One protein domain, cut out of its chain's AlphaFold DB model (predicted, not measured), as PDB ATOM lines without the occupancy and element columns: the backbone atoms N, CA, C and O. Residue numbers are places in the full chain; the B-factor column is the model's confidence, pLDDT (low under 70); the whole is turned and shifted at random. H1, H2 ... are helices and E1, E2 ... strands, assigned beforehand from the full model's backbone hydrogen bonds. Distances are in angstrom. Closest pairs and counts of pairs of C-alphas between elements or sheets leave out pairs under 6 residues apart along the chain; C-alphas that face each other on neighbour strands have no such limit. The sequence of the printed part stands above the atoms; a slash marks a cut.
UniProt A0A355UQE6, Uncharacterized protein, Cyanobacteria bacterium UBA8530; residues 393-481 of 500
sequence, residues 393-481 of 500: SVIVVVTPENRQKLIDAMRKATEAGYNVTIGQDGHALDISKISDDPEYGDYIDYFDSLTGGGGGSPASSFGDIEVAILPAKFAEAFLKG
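AT A GLANCE: This is residues 393 to 481 of the 500 residues of an uncharacterized protein of Cyanobacteria bacterium UBA8530 (UniProt A0A355UQE6). A strongly twisted sheet of six strands curls round one helix, H1, which packs most closely on E3. H2, very short, only grazes the sheet near its E1 edge, and the E4 and E5 end reaches away from it. The 89 printed residues hold two named helices and six named strands, in the order E1 H1 E2 E3 E4 E5 E6 H2. The sheet's order is E1 E6 E2 E3 E4 E5, antiparallel throughout, and the class is mixed, helices and strands. The whole is compact, with a radius of gyration of the C-alphas of 12.1 A and spans of 34 by 30 by 25 A.

HOW THE PARTS SIT: E1, residues 393 to 397, is an edge strand, antiparallel to E6, residues 465 to 471; N 394 and O 470 are 2.8 A apart, within hydrogen-bond range. H1, residues 403 to 415, is on the sheet. E2, residues 420 to 424, is antiparallel to E6, with N 469 and O 421 at 2.8 A. E1, H1 and E2 form a split strand-helix-strand unit, two strands running the same way with a helix between along the chain and E6 between them in the sheet; its crossover is right-handed. E3, residues 427 to 437, bends by 67 degrees at residue 432 and makes a hairpin with E2, with N 422 and O 429 at 2.8 A. The closest C-alphas of H1 and E3 are those of Thr 414 and Lys 433, 5.2 A apart. E4, residues 441 to 448, makes a hairpin with E3, with N 443 and O 435 at 2.8 A. E5, residues 453 to 458, the other edge strand, makes a hairpin with E4, with N 455 and O 446 at 2.8 A. E2 to E5 form a meander, each strand the antiparallel neighbour of the one before. E5 and E6 are apart. H2, residues 476 to 479, is close to H1 but not clearly touching it: the closest C-alphas, of Lys 405 and Ala 477, are 7.5 A apart. In H1 every O i to N i+4 pair is within hydrogen-bond range; H2 is too short for such a pair.

IN THESE COORDINATES: E1 begins at C-alpha 393 (29.120, 17.155, 27.654). H1 measures 18.3 A from first to last C-alpha, E3 24.7 A, E4 21.5 A, E6 17.2 A and E5 16.9 A. E3 ends at C-alpha 437 (41.699, 42.083, 33.838), and H2 at C-alpha 479 (36.769, 12.914, 34.787).

THE WHOLE: The two C-alphas farthest apart, of Thr 451 and Lys 480, are 36.5 A apart. The printed part has no cut and no long link. Its mean pLDDT is 86.3; residues 426, 449 to 450, 452 and 480 to 481 are under 70.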
ATOM      1  N   SER A 393      29.044  16.120  26.619       87.88
ATOM      2  CA  SER A 393      29.120  17.155  27.654       87.88
ATOM      3  C   SER A 393      29.237  16.513  29.038       87.88
ATOM      4  O   SER A 393      28.857  15.359  29.235       87.88
ATOM      5  N   VAL A 394      29.758  17.261  30.003       87.69
ATOM      6  CA  VAL A 394      29.921  16.860  31.401       87.69
ATOM      7  C   VAL A 394      29.291  17.931  32.279       87.69
ATOM      8  O   VAL A 394      29.522  19.120  32.068       87.69
ATOM      9  N   ILE A 395      28.510  17.505  33.272       85.31
ATOM     10  CA  ILE A 395      28.039  18.389  34.338       85.31
ATOM     11  C   ILE A 395      29.068  18.357  35.458       85.31
ATOM     12  O   ILE A 395      29.393  17.295  35.988       85.31
ATOM     13  N   VAL A 396      29.566  19.530  35.819       86.31
ATOM     14  CA  VAL A 396      30.464  19.725  36.950       86.31
ATOM     15  C   VAL A 396      29.675  20.394  38.061       86.31
ATOM     16  O   VAL A 396      29.237  21.531  37.905       86.31
ATOM     17  N   VAL A 397      29.504  19.700  39.186       86.88
ATOM     18  CA  VAL A 397      29.029  20.322  40.427       86.88
ATOM     19  C   VAL A 397      30.192  21.076  41.052       86.88
ATOM     20  O   VAL A 397      31.292  20.533  41.211       86.88
ATOM     21  N   VAL A 398      29.965  22.339  41.379       85.94
ATOM     22  CA  VAL A 398      31.026  23.221  41.854       85.94
ATOM     23  C   VAL A 398      31.129  23.134  43.370       85.94
ATOM     24  O   VAL A 398      30.139  23.215  44.093       85.94
ATOM     25  N   THR A 399      32.352  22.975  43.862       88.31
ATOM     26  CA  THR A 399      32.694  23.014  45.285       88.31
ATOM     27  C   THR A 399      33.794  24.050  45.511       88.31
ATOM     28  O   THR A 399      34.523  24.391  44.570       88.31
ATOM     29  N   PRO A 400      33.990  24.543  46.747       88.94
ATOM     30  CA  PRO A 400      35.099  25.445  47.047       88.94
ATOM     31  C   PRO A 400      36.468  24.902  46.601       88.94
ATOM     32  O   PRO A 400      37.316  25.661  46.133       88.94
ATOM     33  N   GLU A 401      36.682  23.587  46.689       89.50
ATOM     34  CA  GLU A 401      37.945  22.920  46.347       89.50
ATOM     35  C   GLU A 401      38.183  22.808  44.836       89.50
ATOM     36  O   GLU A 401      39.337  22.740  44.399       89.50
ATOM     37  N   ASN A 402      37.117  22.755  44.031       91.06
ATOM     38  CA  ASN A 402      37.217  22.580  42.583       91.06
ATOM     39  C   ASN A 402      36.942  23.868  41.783       91.06
ATOM     40  O   ASN A 402      37.236  23.894  40.588       91.06
ATOM     41  N   ARG A 403      36.471  24.944  42.434       89.56
ATOM     42  CA  ARG A 403      36.078  26.209  41.790       89.56
ATOM     43  C   ARG A 403      37.149  26.769  40.858       89.56
ATOM     44  O   ARG A 403      36.838  27.086  39.717       89.56
ATOM     45  N   GLN A 404      38.411  26.846  41.288       90.88
ATOM     46  CA  GLN A 404      39.475  27.372  40.419       90.88
ATOM     47  C   GLN A 404      39.705  26.483  39.191       90.88
ATOM     48  O   GLN A 404      39.814  26.988  38.081       90.88
ATOM     49  N   LYS A 405      39.696  25.154  39.363       92.12
ATOM     50  CA  LYS A 405      39.825  24.218  38.233       92.12
ATOM     51  C   LYS A 405      38.682  24.390  37.236       92.12
ATOM     52  O   LYS A 405      38.890  24.200  36.041       92.12
ATOM     53  N   LEU A 406      37.485  24.713  37.728       91.94
ATOM     54  CA  LEU A 406      36.339  24.982  36.872       91.94
ATOM     55  C   LEU A 406      36.557  26.270  36.089       91.94
ATOM     56  O   LEU A 406      36.409  26.241  34.878       91.94
ATOM     57  N   ILE A 407      36.946  27.360  36.749       92.44
ATOM     58  CA  ILE A 407      37.237  28.640  36.089       92.44
ATOM     59  C   ILE A 407      38.294  28.452  34.992       92.44
ATOM     60  O   ILE A 407      38.077  28.881  33.861       92.44
ATOM     61  N   ASP A 408      39.369  27.709  35.269       93.25
ATOM     62  CA  ASP A 408      40.407  27.397  34.280       93.25
ATOM     63  C   ASP A 408      39.863  26.572  33.095       93.25
ATOM     64  O   ASP A 408      40.264  26.774  31.947       93.25
ATOM     65  N   ALA A 409      38.954  25.625  33.349       94.06
ATOM     66  CA  ALA A 409      38.308  24.826  32.306       94.06
ATOM     67  C   ALA A 409      37.330  25.659  31.465       94.06
ATOM     68  O   ALA A 409      37.309  25.526  30.241       94.06
ATOM     69  N   MET A 410      36.558  26.539  32.107       94.44
ATOM     70  CA  MET A 410      35.647  27.463  31.436       94.44
ATOM     71  C   MET A 410      36.413  28.435  30.553       94.44
ATOM     72  O   MET A 410      36.049  28.605  29.398       94.44
ATOM     73  N   ARG A 411      37.524  28.984  31.049       94.81
ATOM     74  CA  ARG A 411      38.408  29.855  30.275       94.81
ATOM     75  C   ARG A 411      38.851  29.179  28.984       94.81
ATOM     76  O   ARG A 411      38.577  29.706  27.912       94.81
ATOM     77  N   LYS A 412      39.407  27.966  29.074       94.19
ATOM     78  CA  LYS A 412      39.818  27.176  27.898       94.19
ATOM     79  C   LYS A 412      38.668  26.911  26.927       94.19
ATOM     80  O   LYS A 412      38.873  26.945  25.718       94.19
ATOM     81  N   ALA A 413      37.471  26.628  27.442       92.62
ATOM     82  CA  ALA A 413      36.290  26.426  26.610       92.62
ATOM     83  C   ALA A 413      35.896  27.720  25.875       92.62
ATOM     84  O   ALA A 413      35.709  27.694  24.660       92.62
ATOM     85  N   THR A 414      35.857  28.854  26.581       91.88
ATOM     86  CA  THR A 414      35.520  30.164  25.997       91.88
ATOM     87  C   THR A 414      36.570  30.680  25.018       91.88
ATOM     88  O   THR A 414      36.221  31.211  23.970       91.88
ATOM     89  N   GLU A 415      37.859  30.438  25.273       89.00
ATOM     90  CA  GLU A 415      38.948  30.722  24.328       89.00
ATOM     91  C   GLU A 415      38.821  29.894  23.042       89.00
ATOM     92  O   GLU A 415      39.191  30.354  21.965       89.00
ATOM     93  N   ALA A 416      38.250  28.691  23.142       87.62
ATOM     94  CA  ALA A 416      37.902  27.846  22.005       87.62
ATOM     95  C   ALA A 416      36.533  28.194  21.377       87.62
ATOM     96  O   ALA A 416      36.047  27.450  20.526       87.62
ATOM     97  N   GLY A 417      35.898  29.295  21.797       86.88
ATOM     98  CA  GLY A 417      34.645  29.808  21.239       86.88
ATOM     99  C   GLY A 417      33.364  29.175  21.786       86.88
ATOM    100  O   GLY A 417      32.290  29.463  21.258       86.88
ATOM    101  N   TYR A 418      33.449  28.323  22.814       89.06
ATOM    102  CA  TYR A 418      32.278  27.742  23.473       89.06
ATOM    103  C   TYR A 418      31.723  28.697  24.526       89.06
ATOM    104  O   TYR A 418      32.471  29.193  25.362       89.06
ATOM    105  N   ASN A 419      30.404  28.842  24.582       88.56
ATOM    106  CA  ASN A 419      29.742  29.365  25.767       88.56
ATOM    107  C   ASN A 419      29.572  28.239  26.793       88.56
ATOM    108  O   ASN A 419      29.120  27.131  26.474       88.56
ATOM    109  N   VAL A 420      29.912  28.527  28.046       89.19
ATOM    110  CA  VAL A 420      29.709  27.590  29.153       89.19
ATOM    111  C   VAL A 420      28.449  27.972  29.905       89.19
ATOM    112  O   VAL A 420      28.407  29.008  30.565       89.19
ATOM    113  N   THR A 421      27.442  27.106  29.856       87.06
ATOM    114  CA  THR A 421      26.236  27.288  30.660       87.06
ATOM    115  C   THR A 421      26.521  26.926  32.106       87.06
ATOM    116  O   THR A 421      26.963  25.812  32.409       87.06
ATOM    117  N   ILE A 422      26.217  27.848  33.007       87.00
ATOM    118  CA  ILE A 422      26.340  27.656  34.445       87.00
ATOM    119  C   ILE A 422      25.007  27.904  35.148       87.00
ATOM    120  O   ILE A 422      24.184  28.692  34.689       87.00
ATOM    121  N   GLY A 423      24.807  27.233  36.279       82.69
ATOM    122  CA  GLY A 423      23.747  27.541  37.230       82.69
ATOM    123  C   GLY A 423      24.286  28.437  38.341       82.69
ATOM    124  O   GLY A 423      25.228  28.041  39.023       82.69
ATOM    125  N   GLN A 424      23.691  29.611  38.538       82.81
ATOM    126  CA  GLN A 424      24.025  30.538  39.621       82.81
ATOM    127  C   GLN A 424      22.743  31.145  40.200       82.81
ATOM    128  O   GLN A 424      21.934  31.685  39.454       82.81
ATOM    129  N   ASP A 425      22.551  31.080  41.519       76.94
ATOM    130  CA  ASP A 425      21.453  31.755  42.240       76.94
ATOM    131  C   ASP A 425      20.029  31.460  41.722       76.94
ATOM    132  O   ASP A 425      19.116  32.267  41.890       76.94
ATOM    133  N   GLY A 426      19.798  30.314  41.080       68.38
ATOM    134  CA  GLY A 426      18.503  30.053  40.439       68.38
ATOM    135  C   GLY A 426      18.412  30.477  38.962       68.38
ATOM    136  O   GLY A 426      17.320  30.505  38.390       68.38
ATOM    137  N   HIS A 427      19.535  30.840  38.341       70.50
ATOM    138  CA  HIS A 427      19.621  31.348  36.975       70.50
ATOM    139  C   HIS A 427      20.589  30.517  36.134       70.50
ATOM    140  O   HIS A 427      21.600  30.027  36.632       70.50
ATOM    141  N   ALA A 428      20.273  30.372  34.846       76.56
ATOM    142  CA  ALA A 428      21.204  29.848  33.855       76.56
ATOM    143  C   ALA A 428      21.895  31.025  33.155       76.56
ATOM    144  O   ALA A 428      21.225  31.829  32.499       76.56
ATOM    145  N   LEU A 429      23.214  31.117  33.308       83.50
ATOM    146  CA  LEU A 429      24.045  32.118  32.644       83.50
ATOM    147  C   LEU A 429      24.934  31.428  31.618       83.50
ATOM    148  O   LEU A 429      25.478  30.360  31.897       83.50
ATOM    149  N   ASP A 430      25.105  32.053  30.460       86.31
ATOM    150  CA  ASP A 430      26.039  31.586  29.442       86.31
ATOM    151  C   ASP A 430      27.310  32.416  29.507       86.31
ATOM    152  O   ASP A 430      27.325  33.586  29.131       86.31
ATOM    153  N   ILE A 431      28.381  31.805  30.007       91.62
ATOM    154  CA  ILE A 431      29.696  32.428  30.076       91.62
ATOM    155  C   ILE A 431      30.298  32.428  28.678       91.62
ATOM    156  O   ILE A 431      30.612  31.360  28.155       91.62
ATOM    157  N   SER A 432      30.448  33.608  28.080       89.12
ATOM    158  CA  SER A 432      30.981  33.766  26.723       89.12
ATOM    159  C   SER A 432      32.488  33.986  26.709       89.12
ATOM    160  O   SER A 432      33.153  33.616  25.743       89.12
ATOM    161  N   LYS A 433      33.046  34.572  27.774       92.81
ATOM    162  CA  LYS A 433      34.478  34.857  27.863       92.81
ATOM    163  C   LYS A 433      34.945  34.962  29.308       92.81
ATOM    164  O   LYS A 433      34.255  35.512  30.161       92.81
ATOM    165  N   ILE A 434      36.156  34.472  29.561       93.69
ATOM    166  CA  ILE A 434      36.908  34.766  30.782       93.69
ATOM    167  C   ILE A 434      38.237  35.397  30.375       93.69
ATOM    168  O   ILE A 434      39.035  34.771  29.678       93.69
ATOM    169  N   SER A 435      38.468  36.643  30.782       92.44
ATOM    170  CA  SER A 435      39.690  37.397  30.477       92.44
ATOM    171  C   SER A 435      40.475  37.763  31.725       92.44
ATOM    172  O   SER A 435      39.915  37.855  32.812       92.44
ATOM    173  N   ASP A 436      41.765  38.035  31.548       92.25
ATOM    174  CA  ASP A 436      42.606  38.587  32.606       92.25
ATOM    175  C   ASP A 436      42.493  40.112  32.600       92.25
ATOM    176  O   ASP A 436      42.998  40.789  31.703       92.25
ATOM    177  N   ASP A 437      41.813  40.653  33.603       92.31
ATOM    178  CA  ASP A 437      41.699  42.083  33.838       92.31
ATOM    179  C   ASP A 437      42.753  42.541  34.873       92.31
ATOM    180  O   ASP A 437      42.861  41.952  35.954       92.31
ATOM    181  N   PRO A 438      43.548  43.593  34.595       88.88
ATOM    182  CA  PRO A 438      44.582  44.064  35.520       88.88
ATOM    183  C   PRO A 438      44.065  44.549  36.883       88.88
ATOM    184  O   PRO A 438      44.817  44.525  37.858       88.88
ATOM    185  N   GLU A 439      42.828  45.044  36.951       91.88
ATOM    186  CA  GLU A 439      42.196  45.557  38.170       91.88
ATOM    187  C   GLU A 439      41.474  44.441  38.936       91.88
ATOM    188  O   GLU A 439      41.539  44.393  40.168       91.88
ATOM    189  N   TYR A 440      40.823  43.527  38.217       88.56
ATOM    190  CA  TYR A 440      39.902  42.552  38.806       88.56
ATOM    191  C   TYR A 440      40.407  41.102  38.822       88.56
ATOM    192  O   TYR A 440      39.787  40.254  39.470       88.56
ATOM    193  N   GLY A 441      41.532  40.817  38.162       91.56
ATOM    194  CA  GLY A 441      41.962  39.454  37.862       91.56
ATOM    195  C   GLY A 441      41.032  38.829  36.827       91.56
ATOM    196  O   GLY A 441      40.670  39.472  35.848       91.56
ATOM    197  N   ASP A 442      40.611  37.589  37.046       91.38
ATOM    198  CA  ASP A 442      39.659  36.910  36.167       91.38
ATOM    199  C   ASP A 442      38.351  37.712  36.065       91.38
ATOM    200  O   ASP A 442      37.645  37.906  37.059       91.38
ATOM    201  N   TYR A 443      38.016  38.163  34.860       93.31
ATOM    202  CA  TYR A 443      36.787  38.876  34.538       93.31
ATOM    203  C   TYR A 443      35.923  38.011  33.628       93.31
ATOM    204  O   TYR A 443      36.401  37.506  32.613       93.31
ATOM    205  N   ILE A 444      34.671  37.810  34.024       93.00
ATOM    206  CA  ILE A 444      33.734  36.901  33.372       93.00
ATOM    207  C   ILE A 444      32.700  37.732  32.623       93.00
ATOM    208  O   ILE A 444      31.887  38.408  33.259       93.00
ATOM    209  N   ASP A 445      32.709  37.630  31.297       92.44
ATOM    210  CA  ASP A 445      31.626  38.102  30.442       92.44
ATOM    211  C   ASP A 445      30.580  36.994  30.312       92.44
ATOM    212  O   ASP A 445      30.895  35.822  30.069       92.44
ATOM    213  N   TYR A 446      29.319  37.364  30.491       90.81
ATOM    214  CA  TYR A 446      28.213  36.422  30.460       90.81
ATOM    215  C   TYR A 446      26.985  37.027  29.802       90.81
ATOM    216  O   TYR A 446      26.750  38.234  29.847       90.81
ATOM    217  N   PHE A 447      26.157  36.161  29.235       83.50
ATOM    218  CA  PHE A 447      24.818  36.501  28.795       83.50
ATOM    219  C   PHE A 447      23.813  35.912  29.771       83.50
ATOM    220  O   PHE A 447      23.782  34.705  30.025       83.50
ATOM    221  N   ASP A 448      22.981  36.784  30.329       80.25
ATOM    222  CA  ASP A 448      21.820  36.355  31.083       80.25
ATOM    223  C   ASP A 448      20.665  36.151  30.112       80.25
ATOM    224  O   ASP A 448      20.020  37.087  29.621       80.25
ATOM    225  N   SER A 449      20.411  34.875  29.858       66.12
ATOM    226  CA  SER A 449      19.347  34.411  28.992       66.12
ATOM    227  C   SER A 449      17.983  35.005  29.398       66.12
ATOM    228  O   SER A 449      17.163  35.310  28.534       66.12
ATOM    229  N   LEU A 450      17.702  35.229  30.690       67.94
ATOM    230  CA  LEU A 450      16.394  35.719  31.160       67.94
ATOM    231  C   LEU A 450      16.181  37.207  30.895       67.94
ATOM    232  O   LEU A 450      15.060  37.641  30.614       67.94
ATOM    233  N   THR A 451      17.240  38.006  31.002       73.44
ATOM    234  CA  THR A 451      17.156  39.450  30.755       73.44
ATOM    235  C   THR A 451      17.431  39.809  29.298       73.44
ATOM    236  O   THR A 451      17.047  40.901  28.869       73.44
ATOM    237  N   GLY A 452      18.043  38.899  28.531       68.38
ATOM    238  CA  GLY A 452      18.560  39.177  27.189       68.38
ATOM    239  C   GLY A 452      19.694  40.203  27.214       68.38
ATOM    240  O   GLY A 452      19.920  40.895  26.223       68.38
ATOM    241  N   GLY A 453      20.328  40.374  28.377       78.31
ATOM    242  CA  GLY A 453      21.397  41.329  28.613       78.31
ATOM    243  C   GLY A 453      22.733  40.619  28.772       78.31
ATOM    244  O   GLY A 453      22.834  39.611  29.471       78.31
ATOM    245  N   GLY A 454      23.764  41.176  28.140       84.50
ATOM    246  CA  GLY A 454      25.144  40.880  28.501       84.50
ATOM    247  C   GLY A 454      25.505  41.557  29.824       84.50
ATOM    248  O   GLY A 454      25.035  42.659  30.122       84.50
ATOM    249  N   GLY A 455      26.341  40.896  30.608       89.38
ATOM    250  CA  GLY A 455      26.941  41.410  31.824       89.38
ATOM    251  C   GLY A 455      28.414  41.034  31.889       89.38
ATOM    252  O   GLY A 455      28.895  40.187  31.141       89.38
ATOM    253  N   GLY A 456      29.123  41.688  32.797       91.19
ATOM    254  CA  GLY A 456      30.517  41.404  33.082       91.19
ATOM    255  C   GLY A 456      30.752  41.567  34.572       91.19
ATOM    256  O   GLY A 456      30.253  42.522  35.180       91.19
ATOM    257  N   SER A 457      31.463  40.632  35.195       92.12
ATOM    258  CA  SER A 457      31.859  40.801  36.592       92.12
ATOM    259  C   SER A 457      33.159  40.074  36.931       92.12
ATOM    260  O   SER A 457      33.475  39.048  36.325       92.12
ATOM    261  N   PRO A 458      33.914  40.573  37.925       90.88
ATOM    262  CA  PRO A 458      35.047  39.844  38.482       90.88
ATOM    263  C   PRO A 458      34.629  38.446  38.946       90.88
ATOM    264  O   PRO A 458      33.650  38.314  39.684       90.88
ATOM    265  N   ALA A 459      35.412  37.414  38.628       87.19
ATOM    266  CA  ALA A 459      35.179  36.029  39.051       87.19
ATOM    267  C   ALA A 459      35.105  35.872  40.581       87.19
ATOM    268  O   ALA A 459      34.505  34.928  41.096       87.19
ATOM    269  N   SER A 460      35.725  36.790  41.327       84.19
ATOM    270  CA  SER A 460      35.674  36.869  42.793       84.19
ATOM    271  C   SER A 460      34.340  37.398  43.334       84.19
ATOM    272  O   SER A 460      33.987  37.105  44.473       84.19
ATOM    273  N   SER A 461      33.612  38.170  42.525       82.69
ATOM    274  CA  SER A 461      32.270  38.690  42.819       82.69
ATOM    275  C   SER A 461      31.157  37.920  42.113       82.69
ATOM    276  O   SER A 461      29.985  38.098  42.438       82.69
ATOM    277  N   PHE A 462      31.535  37.072  41.157       77.81
ATOM    278  CA  PHE A 462      30.651  36.131  40.501       77.81
ATOM    279  C   PHE A 462      30.132  35.168  41.568       77.81
ATOM    280  O   PHE A 462      30.949  34.564  42.272       77.81
ATOM    281  N   GLY A 463      28.808  35.107  41.740       78.25
ATOM    282  CA  GLY A 463      28.168  34.411  42.855       78.25
ATOM    283  C   GLY A 463      28.487  32.919  42.899       78.25
ATOM    284  O   GLY A 463      29.315  32.401  42.141       78.25
ATOM    285  N   ASP A 464      27.840  32.211  43.818       85.62
ATOM    286  CA  ASP A 464      28.084  30.784  43.975       85.62
ATOM    287  C   ASP A 464      27.564  30.047  42.733       85.62
ATOM    288  O   ASP A 464      26.366  29.846  42.539       85.62
ATOM    289  N   ILE A 465      28.500  29.684  41.852       86.44
ATOM    290  CA  ILE A 465      28.239  28.768  40.749       86.44
ATOM    291  C   ILE A 465      27.908  27.430  41.398       86.44
ATOM    292  O   ILE A 465      28.710  26.917  42.169       86.44
ATOM    293  N   GLU A 466      26.736  26.878  41.113       85.25
ATOM    294  CA  GLU A 466      26.289  25.595  41.662       85.25
ATOM    295  C   GLU A 466      26.702  24.448  40.735       85.25
ATOM    296  O   GLU A 466      27.206  23.410  41.173       85.25
ATOM    297  N   VAL A 467      26.508  24.652  39.430       85.81
ATOM    298  CA  VAL A 467      26.779  23.668  38.380       85.81
ATOM    299  C   VAL A 467      27.301  24.346  37.117       85.81
ATOM    300  O   VAL A 467      26.961  25.493  36.838       85.81
ATOM    301  N   ALA A 468      28.076  23.620  36.318       88.38
ATOM    302  CA  ALA A 468      28.507  24.037  34.988       88.38
ATOM    303  C   ALA A 468      28.385  22.885  33.987       88.38
ATOM    304  O   ALA A 468      28.641  21.731  34.335       88.38
ATOM    305  N   ILE A 469      28.020  23.191  32.744       87.38
ATOM    306  CA  ILE A 469      27.965  22.230  31.640       87.38
ATOM    307  C   ILE A 469      29.136  22.513  30.704       87.38
ATOM    308  O   ILE A 469      29.170  23.541  30.034       87.38
ATOM    309  N   LEU A 470      30.088  21.586  30.642       90.00
ATOM    310  CA  LEU A 470      31.306  21.717  29.845       90.00
ATOM    311  C   LEU A 470      31.372  20.647  28.751       90.00
ATOM    312  O   LEU A 470      31.026  19.496  29.015       90.00
ATOM    313  N   PRO A 471      31.902  20.953  27.554       91.25
ATOM    314  CA  PRO A 471      32.333  19.911  26.629       91.25
ATOM    315  C   PRO A 471      33.359  18.994  27.308       91.25
ATOM    316  O   PRO A 471      34.278  19.469  27.981       91.25
ATOM    317  N   ALA A 472      33.239  17.675  27.125       91.31
ATOM    318  CA  ALA A 472      34.032  16.693  27.872       91.31
ATOM    319  C   ALA A 472      35.551  16.902  27.742       91.31
ATOM    320  O   ALA A 472      36.287  16.689  28.704       91.31
ATOM    321  N   LYS A 473      36.013  17.393  26.583       92.69
ATOM    322  CA  LYS A 473      37.426  17.721  26.318       92.69
ATOM    323  C   LYS A 473      38.000  18.813  27.228       92.69
ATOM    324  O   LYS A 473      39.200  18.829  27.475       92.69
ATOM    325  N   PHE A 474      37.162  19.697  27.770       94.56
ATOM    326  CA  PHE A 474      37.579  20.706  28.750       94.56
ATOM    327  C   PHE A 474      37.362  20.240  30.196       94.56
ATOM    328  O   PHE A 474      37.915  20.823  31.125       94.56
ATOM    329  N   ALA A 475      36.615  19.151  30.397       91.75
ATOM    330  CA  ALA A 475      36.279  18.605  31.706       91.75
ATOM    331  C   ALA A 475      37.204  17.458  32.167       91.75
ATOM    332  O   ALA A 475      36.934  16.826  33.187       91.75
ATOM    333  N   GLU A 476      38.316  17.176  31.475       87.94
ATOM    334  CA  GLU A 476      39.200  16.041  31.800       87.94
ATOM    335  C   GLU A 476      39.682  16.008  33.258       87.94
ATOM    336  O   GLU A 476      39.819  14.935  33.850       87.94
ATOM    337  N   ALA A 477      39.932  17.181  33.847       84.19
ATOM    338  CA  ALA A 477      40.371  17.311  35.235       84.19
ATOM    339  C   ALA A 477      39.320  16.822  36.250       84.19
ATOM    340  O   ALA A 477      39.679  16.482  37.376       84.19
ATOM    341  N   PHE A 478      38.050  16.772  35.840       84.06
ATOM    342  CA  PHE A 478      36.914  16.294  36.629       84.06
ATOM    343  C   PHE A 478      36.574  14.831  36.332       84.06
ATOM    344  O   PHE A 478      35.987  14.159  37.167       84.06
ATOM    345  N   LEU A 479      36.981  14.314  35.168       76.38
ATOM    346  CA  LEU A 479      36.769  12.914  34.787       76.38
ATOM    347  C   LEU A 479      37.795  11.960  35.423       76.38
ATOM    348  O   LEU A 479      37.514  10.777  35.598       76.38
ATOM    349  N   LYS A 480      38.999  12.456  35.746       65.19
ATOM    350  CA  LYS A 480      40.136  11.640  36.221       65.19
ATOM    351  C   LYS A 480      40.233  11.495  37.747       65.19
ATOM    352  O   LYS A 480      41.075  10.733  38.217       65.19
ATOM    353  N   GLY A 481      39.405  12.192  38.522       50.53
ATOM    354  CA  GLY A 481      39.318  12.030  39.974       50.53
ATOM    355  C   GLY A 481      37.895  11.655  40.333       50.53
ATOM    356  O   GLY A 481      37.028  12.460  40.044       50.53
TER     357      GLY A 481